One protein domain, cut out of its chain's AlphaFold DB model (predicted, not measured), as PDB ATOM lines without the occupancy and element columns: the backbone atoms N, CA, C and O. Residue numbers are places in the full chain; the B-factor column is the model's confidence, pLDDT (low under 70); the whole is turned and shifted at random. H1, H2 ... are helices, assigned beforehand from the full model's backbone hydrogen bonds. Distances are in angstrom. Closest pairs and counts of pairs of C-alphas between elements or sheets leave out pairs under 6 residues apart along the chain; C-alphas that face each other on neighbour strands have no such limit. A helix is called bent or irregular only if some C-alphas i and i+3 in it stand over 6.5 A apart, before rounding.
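This is residues 3 to 56 of the 324 residues of an uncharacterized protein of Oncopeltus fasciatus (UniProt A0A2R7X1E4). One long helix, H1, runs along one side of a body made mostly of loops, in which the short helix H2 sits, with no direct contact between the two helices. Residues 20 to 25, the last two residues of H1 and the first four of the link after it, stick out at one end; the link then folds back toward H2, and a second long loop, residues 41 to 56, follows H2. The printed part has 54 residues, with two named helices in the order H1, H2 and no named strand. The class is all helix, though under half of the residues, 24 of 54, are in named elements. The whole is compact, with a radius of gyration of the C-alphas of 11.3 A and spans of 31 by 26 by 16 A.

The longest helix is H1, residues 3 to 21. H2, residues 36 to 40, is apart from it: no C-alpha of the one is within 8 A of the other. The link between them is long, with 14 residues. Residues 20 to 25, of which 20 and 21 belong to H1, stand free. In H2 every O i to N i+4 pair is within hydrogen-bond range; in H1, 9 of 15 are.

H1 begins at C-alpha 3 (-88.330, 26.963, -13.810) and ends at C-alpha 21 (-63.954, 30.910, -6.974), 25.6 A away. It is irregular, but only just: C-alphas 12 and 15 are 6.6 A apart. H2 measures 6.5 A and ends at C-alpha 40 (-83.023, 16.178, -5.402).

The two C-alphas farthest apart are those of Leu 21 and Ser 51, at 31.3 A. Residues 22 to 35 and 41 to 56 hold no named element. The printed part has no cut. The mean pLDDT of the printed part is 96.6, and no printed residue is under 70.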
ATOM      1  N   LYS A   3     -89.283  27.971 -14.322       92.56
ATOM      2  CA  LYS A   3     -88.330  26.963 -13.810       92.56
ATOM      3  C   LYS A   3     -87.042  26.892 -14.640       92.56
ATOM      4  O   LYS A   3     -85.967  26.817 -14.058       92.56
ATOM      5  N   SER A   4     -87.145  26.919 -15.970       95.38
ATOM      6  CA  SER A   4     -85.976  26.883 -16.863       95.38
ATOM      7  C   SER A   4     -85.055  28.075 -16.634       95.38
ATOM      8  O   SER A   4     -83.851  27.895 -16.511       95.38
ATOM      9  N   ASP A   5     -85.627  29.271 -16.525       96.81
ATOM     10  CA  ASP A   5     -84.863  30.514 -16.416       96.81
ATOM     11  C   ASP A   5     -84.232  30.649 -15.027       96.81
ATOM     12  O   ASP A   5     -83.084  31.075 -14.905       96.81
ATOM     13  N   TYR A   6     -84.939  30.196 -13.986       96.81
ATOM     14  CA  TYR A   6     -84.386  30.062 -12.640       96.81
ATOM     15  C   TYR A   6     -83.156  29.142 -12.636       96.81
ATOM     16  O   TYR A   6     -82.100  29.528 -12.138       96.81
ATOM     17  N   ILE A   7     -83.260  27.950 -13.236       97.31
ATOM     18  CA  ILE A   7     -82.135  27.006 -13.332       97.31
ATOM     19  C   ILE A   7     -80.992  27.627 -14.143       97.31
ATOM     20  O   ILE A   7     -79.860  27.654 -13.669       97.31
ATOM     21  N   LYS A   8     -81.291  28.221 -15.304       98.00
ATOM     22  CA  LYS A   8     -80.305  28.890 -16.163       98.00
ATOM     23  C   LYS A   8     -79.474  29.919 -15.390       98.00
ATOM     24  O   LYS A   8     -78.256  29.978 -15.550       98.00
ATOM     25  N   LEU A   9     -80.125  30.738 -14.565       97.88
ATOM     26  CA  LEU A   9     -79.466  31.795 -13.806       97.88
ATOM     27  C   LEU A   9     -78.740  31.251 -12.569       97.88
ATOM     28  O   LEU A   9     -77.525  31.396 -12.451       97.88
ATOM     29  N   TYR A  10     -79.467  30.634 -11.639       97.81
ATOM     30  CA  TYR A  10     -78.934  30.319 -10.311       97.81
ATOM     31  C   TYR A  10     -78.113  29.026 -10.282       97.81
ATOM     32  O   TYR A  10     -77.211  28.896  -9.459       97.81
ATOM     33  N   VAL A  11     -78.378  28.090 -11.199       97.69
ATOM     34  CA  VAL A  11     -77.690  26.793 -11.262       97.69
ATOM     35  C   VAL A  11     -76.675  26.762 -12.394       97.69
ATOM     36  O   VAL A  11     -75.516  26.492 -12.135       97.69
ATOM     37  N   ASP A  12     -77.054  27.072 -13.632       98.25
ATOM     38  CA  ASP A  12     -76.136  26.899 -14.769       98.25
ATOM     39  C   ASP A  12     -75.109  28.038 -14.882       98.25
ATOM     40  O   ASP A  12     -74.052  27.860 -15.488       98.25
ATOM     41  N   THR A  13     -75.414  29.213 -14.316       98.44
ATOM     42  CA  THR A  13     -74.558  30.407 -14.410       98.44
ATOM     43  C   THR A  13     -73.883  30.731 -13.078       98.44
ATOM     44  O   THR A  13     -72.658  30.694 -12.992       98.44
ATOM     45  N   ILE A  14     -74.650  31.051 -12.029       98.38
ATOM     46  CA  ILE A  14     -74.091  31.572 -10.769       98.38
ATOM     47  C   ILE A  14     -73.350  30.487  -9.979       98.38
ATOM     48  O   ILE A  14     -72.205  30.708  -9.586       98.38
ATOM     49  N   MET A  15     -73.965  29.319  -9.757       97.62
ATOM     50  CA  MET A  15     -73.378  28.258  -8.929       97.62
ATOM     51  C   MET A  15     -71.975  27.812  -9.407       97.62
ATOM     52  O   MET A  15     -71.064  27.830  -8.578       97.62
ATOM     53  N   PRO A  16     -71.722  27.511 -10.702       98.06
ATOM     54  CA  PRO A  16     -70.390  27.172 -11.199       98.06
ATOM     55  C   PRO A  16     -69.363  28.285 -11.006       98.06
ATOM     56  O   PRO A  16     -68.199  27.998 -10.731       98.06
ATOM     57  N   ILE A  17     -69.770  29.554 -11.146       98.50
ATOM     58  CA  ILE A  17     -68.881  30.700 -10.914       98.50
ATOM     59  C   ILE A  17     -68.475  30.747  -9.441       98.50
ATOM     60  O   ILE A  17     -67.284  30.836  -9.150       98.50
ATOM     61  N   VAL A  18     -69.443  30.646  -8.523       98.25
ATOM     62  CA  VAL A  18     -69.179  30.651  -7.077       98.25
ATOM     63  C   VAL A  18     -68.287  29.475  -6.698       98.25
ATOM     64  O   VAL A  18     -67.230  29.697  -6.129       98.25
ATOM     65  N   GLN A  19     -68.639  28.250  -7.089       97.25
ATOM     66  CA  GLN A  19     -67.878  27.043  -6.740       97.25
ATOM     67  C   GLN A  19     -66.461  27.031  -7.326       97.25
ATOM     68  O   GLN A  19     -65.551  26.468  -6.721       97.25
ATOM     69  N   LYS A  20     -66.252  27.657  -8.492       98.25
ATOM     70  CA  LYS A  20     -64.916  27.826  -9.077       98.25
ATOM     71  C   LYS A  20     -64.054  28.813  -8.282       98.25
ATOM     72  O   LYS A  20     -62.841  28.634  -8.231       98.25
ATOM     73  N   LEU A  21     -64.656  29.868  -7.731       98.44
ATOM     74  CA  LEU A  21     -63.954  30.910  -6.974       98.44
ATOM     75  C   LEU A  21     -63.790  30.553  -5.491       98.44
ATOM     76  O   LEU A  21     -62.785  30.918  -4.888       98.44
ATOM     77  N   ASP A  22     -64.757  29.845  -4.917       98.25
ATOM     78  CA  ASP A  22     -64.782  29.405  -3.529       98.25
ATOM     79  C   ASP A  22     -65.514  28.062  -3.402       98.25
ATOM     80  O   ASP A  22     -66.742  27.989  -3.393       98.25
ATOM     81  N   SER A  23     -64.739  26.988  -3.261       96.00
ATOM     82  CA  SER A  23     -65.255  25.649  -2.964       96.00
ATOM     83  C   SER A  23     -65.227  25.314  -1.467       96.00
ATOM     84  O   SER A  23     -65.478  24.169  -1.099       96.00
ATOM     85  N   SER A  24     -64.855  26.267  -0.600       97.81
ATOM     86  CA  SER A  24     -64.757  26.060   0.853       97.81
ATOM     87  C   SER A  24     -66.079  26.283   1.592       97.81
ATOM     88  O   SER A  24     -66.204  25.890   2.751       97.81
ATOM     89  N   ARG A  25     -67.065  26.904   0.932       96.31
ATOM     90  CA  ARG A  25     -68.390  27.218   1.480       96.31
ATOM     91  C   ARG A  25     -69.489  26.613   0.617       96.31
ATOM     92  O   ARG A  25     -69.351  26.498  -0.599       96.31
ATOM     93  N   GLU A  26     -70.596  26.250   1.254       93.81
ATOM     94  CA  GLU A  26     -71.766  25.737   0.547       93.81
ATOM     95  C   GLU A  26     -72.520  26.861  -0.175       93.81
ATOM     96  O   GLU A  26     -72.679  27.966   0.346       93.81
ATOM     97  N   TYR A  27     -73.016  26.558  -1.375       95.06
ATOM     98  CA  TYR A  27     -73.884  27.445  -2.141       95.06
ATOM     99  C   TYR A  27     -75.328  26.940  -2.081       95.06
ATOM    100  O   TYR A  27     -75.613  25.806  -2.474       95.06
ATOM    101  N   LEU A  28     -76.244  27.801  -1.640       93.88
ATOM    102  CA  LEU A  28     -77.685  27.562  -1.678       93.88
ATOM    103  C   LEU A  28     -78.299  28.357  -2.833       93.88
ATOM    104  O   LEU A  28     -78.012  29.538  -3.005       93.88
ATOM    105  N   THR A  29     -79.172  27.727  -3.622       94.88
ATOM    106  CA  THR A  29     -79.808  28.376  -4.785       94.88
ATOM    107  C   THR A  29     -80.871  29.409  -4.403       94.88
ATOM    108  O   THR A  29     -81.275  30.220  -5.236       94.88
ATOM    109  N   SER A  30     -81.379  29.365  -3.169       97.00
ATOM    110  CA  SER A  30     -82.405  30.274  -2.651       97.00
ATOM    111  C   SER A  30     -82.463  30.235  -1.123       97.00
ATOM    112  O   SER A  30     -81.869  29.352  -0.505       97.00
ATOM    113  N   SER A  31     -83.230  31.164  -0.557       97.69
ATOM    114  CA  SER A  31     -83.723  31.183   0.819       97.69
ATOM    115  C   SER A  31     -85.174  31.703   0.755       97.69
ATOM    116  O   SER A  31     -85.396  32.733   0.112       97.69
ATOM    117  N   PRO A  32     -86.170  30.981   1.300       97.69
ATOM    118  CA  PRO A  32     -86.036  29.691   1.966       97.69
ATOM    119  C   PRO A  32     -85.760  28.556   0.965       97.69
ATOM    120  O   PRO A  32     -86.169  28.598  -0.199       97.69
ATOM    121  N   SER A  33     -85.081  27.506   1.416       96.69
ATOM    122  CA  SER A  33     -84.778  26.308   0.634       96.69
ATOM    123  C   SER A  33     -84.743  25.070   1.522       96.69
ATOM    124  O   SER A  33     -84.307  25.118   2.662       96.69
ATOM    125  N   ASN A  34     -85.100  23.908   0.968       97.12
ATOM    126  CA  ASN A  34     -84.940  22.616   1.643       97.12
ATOM    127  C   ASN A  34     -83.503  22.052   1.499       97.12
ATOM    128  O   ASN A  34     -83.268  20.864   1.728       97.12
ATOM    129  N   GLY A  35     -82.537  22.874   1.066       95.19
ATOM    130  CA  GLY A  35     -81.128  22.501   0.914       95.19
ATOM    131  C   GLY A  35     -80.920  21.342  -0.065       95.19
ATOM    132  O   GLY A  35     -81.328  21.410  -1.225       95.19
ATOM    133  N   VAL A  36     -80.307  20.254   0.409       95.50
ATOM    134  CA  VAL A  36     -80.056  19.035  -0.385       95.50
ATOM    135  C   VAL A  36     -81.342  18.464  -0.991       95.50
ATOM    136  O   VAL A  36     -81.320  17.959  -2.114       95.50
ATOM    137  N   GLU A  37     -82.476  18.577  -0.298       96.75
ATOM    138  CA  GLU A  37     -83.752  18.084  -0.822       96.75
ATOM    139  C   GLU A  37     -84.229  18.919  -2.022       96.75
ATOM    140  O   GLU A  37     -84.679  18.366  -3.021       96.75
ATOM    141  N   THR A  38     -83.997  20.239  -2.015       96.62
ATOM    142  CA  THR A  38     -84.248  21.098  -3.186       96.62
ATOM    143  C   THR A  38     -83.450  20.629  -4.406       96.62
ATOM    144  O   THR A  38     -83.975  20.628  -5.519       96.62
ATOM    145  N   ILE A  39     -82.198  20.193  -4.221       95.69
ATOM    146  CA  ILE A  39     -81.357  19.669  -5.312       95.69
ATOM    147  C   ILE A  39     -81.947  18.367  -5.867       95.69
ATOM    148  O   ILE A  39     -82.073  18.226  -7.084       95.69
ATOM    149  N   ARG A  40     -82.378  17.444  -4.996       96.31
ATOM    150  CA  ARG A  40     -83.023  16.178  -5.402       96.31
ATOM    151  C   ARG A  40     -84.310  16.397  -6.194       96.31
ATOM    152  O   ARG A  40     -84.600  15.636  -7.112       96.31
ATOM    153  N   GLU A  41     -85.046  17.464  -5.895       95.88
ATOM    154  CA  GLU A  41     -86.258  17.867  -6.620       95.88
ATOM    155  C   GLU A  41     -85.975  18.639  -7.934       95.88
ATOM    156  O   GLU A  41     -86.888  19.130  -8.613       95.88
ATOM    157  N   GLY A  42     -84.706  18.744  -8.338       95.44
ATOM    158  CA  GLY A  42     -84.292  19.467  -9.538       95.44
ATOM    159  C   GLY A  42     -84.331  20.983  -9.342       95.44
ATOM    160  O   GLY A  42     -84.910  21.695 -10.166       95.44
ATOM    161  N   TYR A  43     -83.745  21.443  -8.231       95.38
ATOM    162  CA  TYR A  43     -83.458  22.832  -7.842       95.38
ATOM    163  C   TYR A  43     -84.653  23.746  -7.551       95.38
ATOM    164  O   TYR A  43     -84.467  24.872  -7.100       95.38
ATOM    165  N   VAL A  44     -85.878  23.269  -7.767       94.50
ATOM    166  CA  VAL A  44     -87.111  23.986  -7.432       94.50
ATOM    167  C   VAL A  44     -88.009  23.032  -6.659       94.50
ATOM    168  O   VAL A  44     -88.688  22.199  -7.263       94.50
ATOM    169  N   SER A  45     -87.962  23.148  -5.330       94.94
ATOM    170  CA  SER A  45     -88.748  22.332  -4.399       94.94
ATOM    171  C   SER A  45     -90.251  22.575  -4.567       94.94
ATOM    172  O   SER A  45     -90.685  23.693  -4.850       94.94
ATOM    173  N   LYS A  46     -91.062  21.536  -4.354       93.25
ATOM    174  CA  LYS A  46     -92.532  21.620  -4.325       93.25
ATOM    175  C   LYS A  46     -93.056  22.379  -3.106       93.25
ATOM    176  O   LYS A  46     -94.130  22.970  -3.177       93.25
ATOM    177  N   LYS A  47     -92.325  22.328  -1.989       95.12
ATOM    178  CA  LYS A  47     -92.661  23.007  -0.731       95.12
ATOM    179  C   LYS A  47     -91.390  23.644  -0.150       95.12
ATOM    180  O   LYS A  47     -90.823  23.080   0.791       95.12
ATOM    181  N   PRO A  48     -90.906  24.758  -0.732       92.31
ATOM    182  CA  PRO A  48     -89.808  25.526  -0.150       92.31
ATOM    183  C   PRO A  48     -90.278  26.117   1.189       92.31
ATOM    184  O   PRO A  48     -91.384  26.650   1.266       92.31
ATOM    185  N   GLY A  49     -89.489  25.947   2.252       94.12
ATOM    186  CA  GLY A  49     -89.899  26.288   3.622       94.12
ATOM    187  C   GLY A  49     -90.610  25.145   4.359       94.12
ATOM    188  O   GLY A  49     -91.513  25.371   5.165       94.12
ATOM    189  N   ASN A  50     -90.256  23.891   4.064       96.94
ATOM    190  CA  ASN A  50     -90.707  22.751   4.857       96.94
ATOM    191  C   ASN A  50     -89.870  22.645   6.141       96.94
ATOM    192  O   ASN A  50     -88.682  22.368   6.044       96.94
ATOM    193  N   SER A  51     -90.487  22.755   7.324       97.56
ATOM    194  CA  SER A  51     -89.814  22.701   8.636       97.56
ATOM    195  C   SER A  51     -88.875  21.505   8.852       97.56
ATOM    196  O   SER A  51     -87.996  21.560   9.708       97.56
ATOM    197  N   LEU A  52     -89.055  20.413   8.102       97.50
ATOM    198  CA  LEU A  52     -88.215  19.219   8.195       97.50
ATOM    199  C   LEU A  52     -86.819  19.393   7.571       97.50
ATOM    200  O   LEU A  52     -85.917  18.623   7.916       97.50
ATOM    201  N   PHE A  53     -86.626  20.386   6.695       97.31
ATOM    202  CA  PHE A  53     -85.413  20.596   5.900       97.31
ATOM    203  C   PHE A  53     -84.995  22.072   5.871       97.31
ATOM    204  O   PHE A  53     -85.841  22.950   5.969       97.31
ATOM    205  N   GLY A  54     -83.699  22.322   5.655       96.94
ATOM    206  CA  GLY A  54     -83.144  23.642   5.328       96.94
ATOM    207  C   GLY A  54     -83.669  24.806   6.176       96.94
ATOM    208  O   GLY A  54     -83.651  24.724   7.401       96.94
ATOM    209  N   ASP A  55     -84.090  25.896   5.537       98.44
ATOM    210  CA  ASP A  55     -84.513  27.123   6.211       98.44
ATOM    211  C   ASP A  55     -85.954  27.546   5.881       98.44
ATOM    212  O   ASP A  55     -86.528  27.179   4.853       98.44
ATOM    213  N   VAL A  56     -86.557  28.314   6.794       98.62
ATOM    214  CA  VAL A  56     -87.944  28.788   6.713       98.62
ATOM    215  C   VAL A  56     -88.000  30.303   6.892       98.62
ATOM    216  O   VAL A  56     -87.372  30.851   7.799       98.62
TER     217      VAL A  56